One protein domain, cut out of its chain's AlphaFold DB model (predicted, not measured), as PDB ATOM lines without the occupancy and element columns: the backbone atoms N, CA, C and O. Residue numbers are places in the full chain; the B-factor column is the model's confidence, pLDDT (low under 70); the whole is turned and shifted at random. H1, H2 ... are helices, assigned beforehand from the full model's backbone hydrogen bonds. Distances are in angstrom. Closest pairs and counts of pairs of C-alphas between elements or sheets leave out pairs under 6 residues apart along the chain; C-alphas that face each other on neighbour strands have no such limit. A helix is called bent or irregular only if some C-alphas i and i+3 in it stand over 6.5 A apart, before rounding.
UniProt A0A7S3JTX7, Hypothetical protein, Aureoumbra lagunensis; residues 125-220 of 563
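Overview. This is residues 125 to 220 of the 563 residues of the protein "Hypothetical protein" of Aureoumbra lagunensis (UniProt A0A7S3JTX7). Four helices, H2, H3, H4 and H5, make the sides of an open four-sided frame: H2 touches H3, H3 touches H4 and H4 touches H5, while at the fourth corner H5 and H2 come close without clearly touching, and H1 sits outside the frame near that corner. H2 and H4 are on opposite sides of a largely empty middle, and so are H3 and H5. The printed part has 96 residues with five named helices, H1 to H5 in order, and no named strand: it is all helix. It is only just loose, close to compact, with a radius of gyration of the C-alphas of 15.4 A and spans of 37 by 31 by 18 A.

Along the chain. H1, residues 126 to 134, begins at C-alpha 126 (137.151, 181.263, 166.719) and is irregular: C-alphas 127 and 130 are 7.7 A apart. H2 is residues 137 to 149, 18.2 A long; H3, residues 153 to 169, 24.4 A; H4, residues 174 to 195, 31.4 A. H5, residues 206 to 217, 16.4 A long, ends at C-alpha 217 (147.022, 181.441, 167.025).

Arrangement. H1 and H5 only just touch, with 3 pairs of C-alphas within 8 A, the closest Gln 128 and Leu 217 at 6.4 A. H1 and H2 are close but not clearly touching, about perpendicular at 83 degrees. H2 touches H3 at a steep tilt of 56 degrees, with residues 147 to 148 of H2 alone; the closest C-alphas, of Gln 147 and Val 157, are 6.1 A apart. H3 touches H4 about perpendicular at 76 degrees, the closest C-alphas being Tyr 169 and Leu 177 at 6.7 A. H4 touches H5 at a steep tilt of 64 degrees, the closest C-alphas being Glu 190 and Val 206 at 6.9 A. H2 and H5 are close but not clearly touching, the C-alphas of Ile 137 and Asn 214 being 8.0 A apart. H2 and H4 are apart, and so are H3 and H5. In H2, H3, H4 and H5 every O i to N i+4 pair is within hydrogen-bond range; in H1, 3 of 5 are.

Size, cuts and confidence. The two farthest C-alphas, of Asp 127 and Ser 173, are 43.5 A apart. The printed part has no cut and no long link. Mean pLDDT of the printed part is 74.0, and 20 residues are under 70, among them residues 196 to 204.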
ATOM      1  N   PRO A 125     141.319 183.771 166.686       86.25
ATOM      2  CA  PRO A 125     140.221 183.462 165.774       86.25
ATOM      3  C   PRO A 125     139.361 182.282 166.285       86.25
ATOM      4  O   PRO A 125     139.918 181.313 166.802       86.25
ATOM      5  N   PRO A 126     138.019 182.303 166.151       86.44
ATOM      6  CA  PRO A 126     137.151 181.263 166.719       86.44
ATOM      7  C   PRO A 126     137.451 179.832 166.248       86.44
ATOM      8  O   PRO A 126     137.273 178.882 167.005       86.44
ATOM      9  N   ASP A 127     137.931 179.675 165.017       86.75
ATOM     10  CA  ASP A 127     138.327 178.402 164.404       86.75
ATOM     11  C   ASP A 127     139.596 177.793 165.024       86.75
ATOM     12  O   ASP A 127     139.883 176.615 164.825       86.75
ATOM     13  N   GLN A 128     140.340 178.575 165.808       84.94
ATOM     14  CA  GLN A 128     141.600 178.174 166.433       84.94
ATOM     15  C   GLN A 128     141.453 177.823 167.921       84.94
ATOM     16  O   GLN A 128     142.449 177.498 168.568       84.94
ATOM     17  N   LEU A 129     140.232 177.846 168.474       84.50
ATOM     18  CA  LEU A 129     139.972 177.605 169.899       84.50
ATOM     19  C   LEU A 129     140.570 176.281 170.400       84.50
ATOM     20  O   LEU A 129     141.308 176.272 171.384       84.50
ATOM     21  N   GLU A 130     140.293 175.175 169.709       82.44
ATOM     22  CA  GLU A 130     140.785 173.847 170.105       82.44
ATOM     23  C   GLU A 130     142.306 173.738 169.999       82.44
ATOM     24  O   GLU A 130     142.954 173.080 170.813       82.44
ATOM     25  N   ARG A 131     142.910 174.436 169.032       78.50
ATOM     26  CA  ARG A 131     144.370 174.514 168.930       78.50
ATOM     27  C   ARG A 131     144.949 175.295 170.103       78.50
ATOM     28  O   ARG A 131     145.902 174.821 170.706       78.50
ATOM     29  N   VAL A 132     144.343 176.416 170.498       79.12
ATOM     30  CA  VAL A 132     144.791 177.182 171.672       79.12
ATOM     31  C   VAL A 132     144.651 176.378 172.963       79.12
ATOM     32  O   VAL A 132     145.608 176.340 173.736       79.12
ATOM     33  N   ARG A 133     143.536 175.663 173.160       79.25
ATOM     34  CA  ARG A 133     143.339 174.763 174.313       79.25
ATOM     35  C   ARG A 133     144.440 173.712 174.433       79.25
ATOM     36  O   ARG A 133     144.907 173.441 175.531       79.25
ATOM     37  N   ASN A 134     144.876 173.154 173.306       75.88
ATOM     38  CA  ASN A 134     145.882 172.092 173.279       75.88
ATOM     39  C   ASN A 134     147.328 172.617 173.225       75.88
ATOM     40  O   ASN A 134     148.257 171.857 173.490       75.88
ATOM     41  N   SER A 135     147.521 173.906 172.919       71.44
ATOM     42  CA  SER A 135     148.837 174.518 172.690       71.44
ATOM     43  C   SER A 135     149.624 174.885 173.956       71.44
ATOM     44  O   SER A 135     150.722 175.426 173.841       71.44
ATOM     45  N   GLY A 136     149.058 174.729 175.158       68.62
ATOM     46  CA  GLY A 136     149.711 175.134 176.418       68.62
ATOM     47  C   GLY A 136     149.989 176.644 176.569       68.62
ATOM     48  O   GLY A 136     150.442 177.087 177.625       68.62
ATOM     49  N   ILE A 137     149.684 177.470 175.556       70.38
ATOM     50  CA  ILE A 137     149.822 178.939 175.588       70.38
ATOM     51  C   ILE A 137     149.003 179.523 176.743       70.38
ATOM     52  O   ILE A 137     149.415 180.483 177.400       70.38
ATOM     53  N   THR A 138     147.848 178.919 177.013       69.56
ATOM     54  CA  THR A 138     146.946 179.296 178.100       69.56
ATOM     55  C   THR A 138     147.596 179.124 179.462       69.56
ATOM     56  O   THR A 138     147.401 179.986 180.311       69.56
ATOM     57  N   ASP A 139     148.427 178.102 179.666       69.94
ATOM     58  CA  ASP A 139     149.086 177.846 180.952       69.94
ATOM     59  C   ASP A 139     150.167 178.892 181.232       69.94
ATOM     60  O   ASP A 139     150.220 179.467 182.322       69.94
ATOM     61  N   GLY A 140     150.988 179.205 180.224       69.75
ATOM     62  CA  GLY A 140     152.024 180.234 180.330       69.75
ATOM     63  C   GLY A 140     151.447 181.634 180.559       69.75
ATOM     64  O   GLY A 140     151.944 182.392 181.394       69.75
ATOM     65  N   LEU A 141     150.358 181.976 179.868       69.81
ATOM     66  CA  LEU A 141     149.700 183.267 180.055       69.81
ATOM     67  C   LEU A 141     148.932 183.329 181.384       69.81
ATOM     68  O   LEU A 141     148.987 184.346 182.068       69.81
ATOM     69  N   SER A 142     148.299 182.233 181.806       67.62
ATOM     70  CA  SER A 142     147.660 182.127 183.126       67.62
ATOM     71  C   SER A 142     148.667 182.284 184.261       67.62
ATOM     72  O   SER A 142     148.385 182.964 185.248       67.62
ATOM     73  N   PHE A 143     149.864 181.715 184.104       71.62
ATOM     74  CA  PHE A 143     150.972 181.911 185.030       71.62
ATOM     75  C   PHE A 143     151.350 183.391 185.151       71.62
ATOM     76  O   PHE A 143     151.382 183.940 186.255       71.62
ATOM     77  N   MET A 144     151.564 184.068 184.019       70.31
ATOM     78  CA  MET A 144     151.869 185.500 184.014       70.31
ATOM     79  C   MET A 144     150.751 186.336 184.645       70.31
ATOM     80  O   MET A 144     151.027 187.222 185.451       70.31
ATOM     81  N   LEU A 145     149.492 186.053 184.311       70.00
ATOM     82  CA  LEU A 145     148.333 186.772 184.843       70.00
ATOM     83  C   LEU A 145     148.185 186.585 186.355       70.00
ATOM     84  O   LEU A 145     147.890 187.553 187.056       70.00
ATOM     85  N   ARG A 146     148.462 185.386 186.879       71.44
ATOM     86  CA  ARG A 146     148.476 185.133 188.325       71.44
ATOM     87  C   ARG A 146     149.537 185.972 189.024       71.44
ATOM     88  O   ARG A 146     149.229 186.664 189.990       71.44
ATOM     89  N   GLN A 147     150.752 185.999 188.483       72.12
ATOM     90  CA  GLN A 147     151.834 186.813 189.034       72.12
ATOM     91  C   GLN A 147     151.505 188.312 189.020       72.12
ATOM     92  O   GLN A 147     151.853 189.028 189.960       72.12
ATOM     93  N   LEU A 148     150.801 188.787 187.987       67.94
ATOM     94  CA  LEU A 148     150.305 190.162 187.907       67.94
ATOM     95  C   LEU A 148     149.174 190.435 188.914       67.94
ATOM     96  O   LEU A 148     149.109 191.530 189.467       67.94
ATOM     97  N   SER A 149     148.321 189.447 189.203       68.25
ATOM     98  CA  SER A 149     147.227 189.583 190.179       68.25
ATOM     99  C   SER A 149     147.705 189.795 191.618       68.25
ATOM    100  O   SER A 149     147.019 190.436 192.414       68.25
ATOM    101  N   GLU A 150     148.906 189.320 191.956       72.06
ATOM    102  CA  GLU A 150     149.461 189.454 193.304       72.06
ATOM    103  C   GLU A 150     149.929 190.882 193.635       72.06
ATOM    104  O   GLU A 150     149.935 191.250 194.813       72.06
ATOM    105  N   GLY A 151     150.232 191.699 192.617       71.25
ATOM    106  CA  GLY A 151     150.578 193.119 192.750       71.25
ATOM    107  C   GLY A 151     152.053 193.427 193.006       71.25
ATOM    108  O   GLY A 151     152.925 192.551 192.932       71.25
ATOM    109  N   GLY A 152     152.344 194.698 193.299       67.50
ATOM    110  CA  GLY A 152     153.694 195.177 193.611       67.50
ATOM    111  C   GLY A 152     154.548 195.586 192.401       67.50
ATOM    112  O   GLY A 152     155.770 195.738 192.515       67.50
ATOM    113  N   GLY A 153     153.915 195.738 191.236       70.94
ATOM    114  CA  GLY A 153     154.552 196.154 189.989       70.94
ATOM    115  C   GLY A 153     155.605 195.180 189.443       70.94
ATOM    116  O   GLY A 153     155.869 194.104 189.987       70.94
ATOM    117  N   ALA A 154     156.260 195.580 188.349       70.88
ATOM    118  CA  ALA A 154     157.216 194.733 187.626       70.88
ATOM    119  C   ALA A 154     158.387 194.231 188.496       70.88
ATOM    120  O   ALA A 154     158.881 193.126 188.282       70.88
ATOM    121  N   LYS A 155     158.815 195.011 189.500       71.75
ATOM    122  CA  LYS A 155     159.924 194.644 190.398       71.75
ATOM    123  C   LYS A 155     159.582 193.443 191.284       71.75
ATOM    124  O   LYS A 155     160.363 192.497 191.339       71.75
ATOM    125  N   LYS A 156     158.424 193.455 191.955       75.12
ATOM    126  CA  LYS A 156     158.011 192.347 192.836       75.12
ATOM    127  C   LYS A 156     157.605 191.111 192.036       75.12
ATOM    128  O   LYS A 156     157.931 190.003 192.444       75.12
ATOM    129  N   VAL A 157     157.015 191.294 190.851       74.62
ATOM    130  CA  VAL A 157     156.781 190.193 189.898       74.62
ATOM    131  C   VAL A 157     158.099 189.500 189.541       74.62
ATOM    132  O   VAL A 157     158.192 188.282 189.645       74.62
ATOM    133  N   GLN A 158     159.148 190.253 189.187       70.38
ATOM    134  CA  GLN A 158     160.460 189.668 188.879       70.38
ATOM    135  C   GLN A 158     161.058 188.894 190.061       70.38
ATOM    136  O   GLN A 158     161.647 187.836 189.853       70.38
ATOM    137  N   GLN A 159     160.890 189.388 191.291       77.31
ATOM    138  CA  GLN A 159     161.361 188.704 192.500       77.31
ATOM    139  C   GLN A 159     160.621 187.386 192.749       77.31
ATOM    140  O   GLN A 159     161.273 186.379 193.009       77.31
ATOM    141  N   ARG A 160     159.287 187.370 192.627       78.75
ATOM    142  CA  ARG A 160     158.472 186.156 192.808       78.75
ATOM    143  C   ARG A 160     158.771 185.105 191.757       78.75
ATOM    144  O   ARG A 160     159.020 183.952 192.090       78.75
ATOM    145  N   VAL A 161     158.830 185.537 190.500       76.00
ATOM    146  CA  VAL A 161     159.214 184.676 189.386       76.00
ATOM    147  C   VAL A 161     160.594 184.077 189.663       76.00
ATOM    148  O   VAL A 161     160.751 182.863 189.616       76.00
ATOM    149  N   LYS A 162     161.584 184.896 190.046       75.69
ATOM    150  CA  LYS A 162     162.925 184.413 190.403       75.69
ATOM    151  C   LYS A 162     162.907 183.417 191.570       75.69
ATOM    152  O   LYS A 162     163.605 182.413 191.486       75.69
ATOM    153  N   ALA A 163     162.123 183.665 192.619       78.69
ATOM    154  CA  ALA A 163     162.000 182.762 193.763       78.69
ATOM    155  C   ALA A 163     161.437 181.390 193.356       78.69
ATOM    156  O   ALA A 163     161.997 180.368 193.737       78.69
ATOM    157  N   GLU A 164     160.405 181.362 192.513       73.44
ATOM    158  CA  GLU A 164     159.835 180.115 191.990       73.44
ATOM    159  C   GLU A 164     160.816 179.371 191.070       73.44
ATOM    160  O   GLU A 164     160.913 178.143 191.099       73.44
ATOM    161  N   PHE A 165     161.606 180.103 190.275       75.12
ATOM    162  CA  PHE A 165     162.693 179.507 189.499       75.12
ATOM    163  C   PHE A 165     163.771 178.895 190.412       75.12
ATOM    164  O   PHE A 165     164.223 177.784 190.139       75.12
ATOM    165  N   ILE A 166     164.163 179.566 191.500       77.56
ATOM    166  CA  ILE A 166     165.121 179.025 192.482       77.56
ATOM    167  C   ILE A 166     164.566 177.759 193.143       77.56
ATOM    168  O   ILE A 166     165.282 176.769 193.267       77.56
ATOM    169  N   GLU A 167     163.286 177.752 193.511       80.81
ATOM    170  CA  GLU A 167     162.623 176.571 194.070       80.81
ATOM    171  C   GLU A 167     162.631 175.393 193.082       80.81
ATOM    172  O   GLU A 167     162.916 174.258 193.462       80.81
ATOM    173  N   ARG A 168     162.371 175.659 191.796       77.12
ATOM    174  CA  ARG A 168     162.268 174.619 190.763       77.12
ATOM    175  C   ARG A 168     163.619 174.093 190.262       77.12
ATOM    176  O   ARG A 168     163.708 172.914 189.931       77.12
ATOM    177  N   TYR A 169     164.652 174.933 190.168       76.69
ATOM    178  CA  TYR A 169     165.938 174.576 189.536       76.69
ATOM    179  C   TYR A 169     167.154 174.641 190.477       76.69
ATOM    180  O   TYR A 169     168.272 174.318 190.048       76.69
ATOM    181  N   GLY A 170     166.938 175.003 191.745       76.06
ATOM    182  CA  GLY A 170     167.960 175.175 192.775       76.06
ATOM    183  C   GLY A 170     168.534 176.594 192.836       76.06
ATOM    184  O   GLY A 170     168.410 177.378 191.894       76.06
ATOM    185  N   ASP A 171     169.193 176.914 193.953       79.81
ATOM    186  CA  ASP A 171     169.874 178.197 194.163       79.81
ATOM    187  C   ASP A 171     171.213 178.221 193.409       79.81
ATOM    188  O   ASP A 171     172.253 177.779 193.899       79.81
ATOM    189  N   VAL A 172     171.152 178.659 192.153       79.25
ATOM    190  CA  VAL A 172     172.290 178.802 191.237       79.25
ATOM    191  C   VAL A 172     172.367 180.238 190.715       79.25
ATOM    192  O   VAL A 172     171.426 181.017 190.861       79.25
ATOM    193  N   SER A 173     173.488 180.601 190.084       80.62
ATOM    194  CA  SER A 173     173.658 181.939 189.501       80.62
ATOM    195  C   SER A 173     172.522 182.302 188.529       80.62
ATOM    196  O   SER A 173     171.998 181.434 187.833       80.62
ATOM    197  N   ASP A 174     172.161 183.589 188.426       75.19
ATOM    198  CA  ASP A 174     171.068 184.061 187.553       75.19
ATOM    199  C   ASP A 174     171.223 183.620 186.089       75.19
ATOM    200  O   ASP A 174     170.233 183.396 185.390       75.19
ATOM    201  N   GLU A 175     172.460 183.512 185.608       76.00
ATOM    202  CA  GLU A 175     172.767 183.067 184.250       76.00
ATOM    203  C   GLU A 175     172.506 181.566 184.078       76.00
ATOM    204  O   GLU A 175     171.863 181.153 183.111       76.00
ATOM    205  N   GLU A 176     172.905 180.757 185.058       76.50
ATOM    206  CA  GLU A 176     172.673 179.316 185.049       76.50
ATOM    207  C   GLU A 176     171.197 178.966 185.292       76.50
ATOM    208  O   GLU A 176     170.658 178.067 184.645       76.50
ATOM    209  N   LEU A 177     170.508 179.731 186.139       77.44
ATOM    210  CA  LEU A 177     169.069 179.618 186.368       77.44
ATOM    211  C   LEU A 177     168.292 179.858 185.068       77.44
ATOM    212  O   LEU A 177     167.421 179.069 184.701       77.44
ATOM    213  N   ARG A 178     168.654 180.911 184.320       73.88
ATOM    214  CA  ARG A 178     168.076 181.198 182.996       73.88
ATOM    215  C   ARG A 178     168.409 180.113 181.980       73.88
ATOM    216  O   ARG A 178     167.544 179.774 181.177       73.88
ATOM    217  N   ALA A 179     169.623 179.563 182.002       78.00
ATOM    218  CA  ALA A 179     170.016 178.481 181.102       78.00
ATOM    219  C   ALA A 179     169.204 177.200 181.360       78.00
ATOM    220  O   ALA A 179     168.674 176.618 180.413       78.00
ATOM    221  N   ARG A 180     169.030 176.807 182.629       79.62
ATOM    222  CA  ARG A 180     168.215 175.647 183.033       79.62
ATOM    223  C   ARG A 180     166.735 175.845 182.717       79.62
ATOM    224  O   ARG A 180     166.122 174.967 182.118       79.62
ATOM    225  N   ALA A 181     166.191 177.021 183.031       73.94
ATOM    226  CA  ALA A 181     164.823 177.395 182.678       73.94
ATOM    227  C   ALA A 181     164.589 177.353 181.162       73.94
ATOM    228  O   ALA A 181     163.568 176.850 180.698       73.94
ATOM    229  N   ARG A 182     165.551 177.850 180.376       73.12
ATOM    230  CA  ARG A 182     165.485 177.825 178.912       73.12
ATOM    231  C   ARG A 182     165.558 176.401 178.365       73.12
ATOM    232  O   ARG A 182     164.823 176.098 177.432       73.12
ATOM    233  N   ALA A 183     166.406 175.541 178.928       78.00
ATOM    234  CA  ALA A 183     166.511 174.141 178.520       78.00
ATOM    235  C   ALA A 183     165.215 173.360 178.803       78.00
ATOM    236  O   ALA A 183     164.714 172.681 177.910       78.00
ATOM    237  N   ASP A 184     164.631 173.518 179.995       77.31
ATOM    238  CA  ASP A 184     163.340 172.906 180.348       77.31
ATOM    239  C   ASP A 184     162.196 173.455 179.481       77.31
ATOM    240  O   ASP A 184     161.364 172.699 178.982       77.31
ATOM    241  N   MET A 185     162.180 174.765 179.208       71.81
ATOM    242  CA  MET A 185     161.214 175.361 178.281       71.81
ATOM    243  C   MET A 185     161.320 174.747 176.878       71.81
ATOM    244  O   MET A 185     160.296 174.390 176.304       71.81
ATOM    245  N   ILE A 186     162.536 174.593 176.340       74.00
ATOM    246  CA  ILE A 186     162.756 173.971 175.026       74.00
ATOM    247  C   ILE A 186     162.277 172.517 175.040       74.00
ATOM    248  O   ILE A 186     161.498 172.156 174.167       74.00
ATOM    249  N   GLN A 187     162.629 171.719 176.052       78.06
ATOM    250  CA  GLN A 187     162.163 170.329 176.160       78.06
ATOM    251  C   GLN A 187     160.633 170.215 176.188       78.06
ATOM    252  O   GLN A 187     160.062 169.341 175.538       78.06
ATOM    253  N   ARG A 188     159.944 171.113 176.902       74.69
ATOM    254  CA  ARG A 188     158.472 171.148 176.918       74.69
ATOM    255  C   ARG A 188     157.892 171.509 175.553       74.69
ATOM    256  O   ARG A 188     156.912 170.901 175.136       74.69
ATOM    257  N   MET A 189     158.501 172.471 174.861       71.19
ATOM    258  CA  MET A 189     158.097 172.863 173.508       71.19
ATOM    259  C   MET A 189     158.316 171.724 172.503       71.19
ATOM    260  O   MET A 189     157.451 171.486 171.666       71.19
ATOM    261  N   GLU A 190     159.426 170.989 172.606       75.31
ATOM    262  CA  GLU A 190     159.708 169.802 171.788       75.31
ATOM    263  C   GLU A 190     158.667 168.702 172.025       75.31
ATOM    264  O   GLU A 190     158.024 168.254 171.078       75.31
ATOM    265  N   ALA A 191     158.415 168.337 173.286       76.19
ATOM    266  CA  ALA A 191     157.409 167.333 173.638       76.19
ATOM    267  C   ALA A 191     155.999 167.716 173.148       76.19
ATOM    268  O   ALA A 191     155.205 166.861 172.751       76.19
ATOM    269  N   GLN A 192     155.680 169.011 173.156       71.19
ATOM    270  CA  GLN A 192     154.414 169.513 172.637       71.19
ATOM    271  C   GLN A 192     154.327 169.397 171.110       71.19
ATOM    272  O   GLN A 192     153.315 168.925 170.592       71.19
ATOM    273  N   LEU A 193     155.382 169.782 170.388       73.75
ATOM    274  CA  LEU A 193     155.445 169.640 168.933       73.75
ATOM    275  C   LEU A 193     155.338 168.169 168.504       73.75
ATOM    276  O   LEU A 193     154.613 167.867 167.556       73.75
ATOM    277  N   GLU A 194     155.979 167.251 169.231       75.62
ATOM    278  CA  GLU A 194     155.840 165.807 168.999       75.62
ATOM    279  C   GLU A 194     154.391 165.338 169.191       75.62
ATOM    280  O   GLU A 194     153.862 164.595 168.362       75.62
ATOM    281  N   LYS A 195     153.708 165.817 170.241       73.94
ATOM    282  CA  LYS A 195     152.293 165.505 170.509       73.94
ATOM    283  C   LYS A 195     151.353 166.034 169.419       73.94
ATOM    284  O   LYS A 195     150.330 165.412 169.138       73.94
ATOM    285  N   GLU A 196     151.702 167.152 168.786       68.25
ATOM    286  CA  GLU A 196     150.993 167.730 167.637       68.25
ATOM    287  C   GLU A 196     151.368 167.063 166.293       68.25
ATOM    288  O   GLU A 196     150.885 167.488 165.240       68.25
ATOM    289  N   GLY A 197     152.202 166.014 166.306       68.50
ATOM    290  CA  GLY A 197     152.585 165.241 165.118       68.50
ATOM    291  C   GLY A 197     153.648 165.911 164.244       68.50
ATOM    292  O   GLY A 197     153.739 165.619 163.050       68.50
ATOM    293  N   VAL A 198     154.431 166.829 164.808       67.19
ATOM    294  CA  VAL A 198     155.480 167.574 164.103       67.19
ATOM    295  C   VAL A 198     156.817 166.882 164.303       67.19
ATOM    296  O   VAL A 198     157.202 166.590 165.433       67.19
ATOM    297  N   ASP A 199     157.558 166.663 163.219       69.19
ATOM    298  CA  ASP A 199     158.915 166.129 163.316       69.19
ATOM    299  C   ASP A 199     159.885 167.197 163.839       69.19
ATOM    300  O   ASP A 199     160.421 168.014 163.088       69.19
ATOM    301  N   VAL A 200     160.113 167.175 165.149       66.06
ATOM    302  CA  VAL A 200     161.026 168.081 165.857       66.06
ATOM    303  C   VAL A 200     162.473 167.909 165.387       66.06
ATOM    304  O   VAL A 200     163.236 168.873 165.392       66.06
ATOM    305  N   ARG A 201     162.851 166.724 164.885       63.66
ATOM    306  CA  ARG A 201     164.218 166.445 164.404       63.66
ATOM    307  C   ARG A 201     164.550 167.182 163.104       63.66
ATOM    308  O   ARG A 201     165.728 167.328 162.783       63.66
ATOM    309  N   GLY A 202     163.536 167.657 162.375       57.72
ATOM    310  CA  GLY A 202     163.676 168.467 161.161       57.72
ATOM    311  C   GLY A 202     163.571 169.980 161.385       57.72
ATOM    312  O   GLY A 202     163.812 170.751 160.454       57.72
ATOM    313  N   VAL A 203     163.222 170.432 162.595       60.91
ATOM    314  CA  VAL A 203     163.051 171.857 162.903       60.91
ATOM    315  C   VAL A 203     164.408 172.466 163.263       60.91
ATOM    316  O   VAL A 203     164.956 172.205 164.327       60.91
ATOM    317  N   SER A 204     164.951 173.324 162.393       61.72
ATOM    318  CA  SER A 204     166.250 173.976 162.638       61.72
ATOM    319  C   SER A 204     166.257 174.879 163.880       61.72
ATOM    320  O   SER A 204     167.315 175.115 164.457       61.72
ATOM    321  N   ASN A 205     165.090 175.390 164.295       75.44
ATOM    322  CA  ASN A 205     164.930 176.219 165.486       75.44
ATOM    323  C   ASN A 205     163.517 176.072 166.087       75.44
ATOM    324  O   ASN A 205     162.561 176.697 165.624       75.44
ATOM    325  N   VAL A 206     163.386 175.250 167.133       71.94
ATOM    326  CA  VAL A 206     162.110 174.955 167.822       71.94
ATOM    327  C   VAL A 206     161.415 176.225 168.322       71.94
ATOM    328  O   VAL A 206     160.193 176.350 168.225       71.94
ATOM    329  N   MET A 207     162.186 177.206 168.806       65.56
ATOM    330  CA  MET A 207     161.637 178.487 169.257       65.56
ATOM    331  C   MET A 207     161.010 179.286 168.113       65.56
ATOM    332  O   MET A 207     159.981 179.928 168.310       65.56
ATOM    333  N   GLU A 208     161.616 179.265 166.929       71.38
ATOM    334  CA  GLU A 208     161.120 179.999 165.763       71.38
ATOM    335  C   GLU A 208     159.846 179.366 165.203       71.38
ATOM    336  O   GLU A 208     158.881 180.076 164.918       71.38
ATOM    337  N   GLU A 209     159.796 178.034 165.147       73.50
ATOM    338  CA  GLU A 209     158.607 177.295 164.718       73.50
ATOM    339  C   GLU A 209     157.422 177.522 165.668       73.50
ATOM    340  O   GLU A 209     156.310 177.823 165.227       73.50
ATOM    341  N   MET A 210     157.664 177.473 166.980       71.56
ATOM    342  CA  MET A 210     156.640 177.785 167.980       71.56
ATOM    343  C   MET A 210     156.227 179.258 167.947       71.56
ATOM    344  O   MET A 210     155.043 179.563 168.051       71.56
ATOM    345  N   SER A 211     157.166 180.185 167.742       68.50
ATOM    346  CA  SER A 211     156.856 181.613 167.593       68.50
ATOM    347  C   SER A 211     155.969 181.879 166.372       68.50
ATOM    348  O   SER A 211     154.985 182.615 166.466       68.50
ATOM    349  N   ARG A 212     156.254 181.223 165.237       76.44
ATOM    350  CA  ARG A 212     155.426 181.286 164.024       76.44
ATOM    351  C   ARG A 212     154.002 180.802 164.294       76.44
ATOM    352  O   ARG A 212     153.058 181.520 163.978       76.44
ATOM    353  N   ARG A 213     153.845 179.641 164.935       72.25
ATOM    354  CA  ARG A 213     152.527 179.090 165.300       72.25
ATOM    355  C   ARG A 213     151.779 179.972 166.284       72.25
ATOM    356  O   ARG A 213     150.602 180.252 166.083       72.25
ATOM    357  N   ASN A 214     152.462 180.469 167.309       71.12
ATOM    358  CA  ASN A 214     151.861 181.372 168.284       71.12
ATOM    359  C   ASN A 214     151.360 182.652 167.612       71.12
ATOM    360  O   ASN A 214     150.301 183.146 167.976       71.12
ATOM    361  N   LYS A 215     152.062 183.156 166.592       72.44
ATOM    362  CA  LYS A 215     151.624 184.314 165.802       72.44
ATOM    363  C   LYS A 215     150.384 184.030 164.942       72.44
ATOM    364  O   LYS A 215     149.619 184.949 164.666       72.44
ATOM    365  N   GLU A 216     150.177 182.786 164.516       73.44
ATOM    366  CA  GLU A 216     148.955 182.364 163.813       73.44
ATOM    367  C   GLU A 216     147.768 182.184 164.774       73.44
ATOM    368  O   GLU A 216     146.631 182.487 164.415       73.44
ATOM    369  N   LEU A 217     148.033 181.721 165.999       74.00
ATOM    370  CA  LEU A 217     147.022 181.441 167.025       74.00
ATOM    371  C   LEU A 217     146.629 182.670 167.859       74.00
ATOM    372  O   LEU A 217     145.534 182.709 168.428       74.00
ATOM    373  N   PHE A 218     147.518 183.658 167.947       79.75
ATOM    374  CA  PHE A 218     147.377 184.813 168.820       79.75
ATOM    375  C   PHE A 218     147.662 186.116 168.071       79.75
ATOM    376  O   PHE A 218     148.745 186.348 167.532       79.75
ATOM    377  N   GLN A 219     146.683 187.008 168.090       82.12
ATOM    378  CA  GLN A 219     146.741 188.353 167.544       82.12
ATOM    379  C   GLN A 219     146.499 189.335 168.682       82.12
ATOM    380  O   GLN A 219     145.723 189.053 169.583       82.12
ATOM    381  N   LEU A 220     147.157 190.492 168.670       81.81
ATOM    382  CA  LEU A 220     146.946 191.500 169.706       81.81
ATOM    383  C   LEU A 220     145.871 192.500 169.246       81.81
ATOM    384  O   LEU A 220     146.135 193.274 168.318       81.81
TER     385      LEU A 220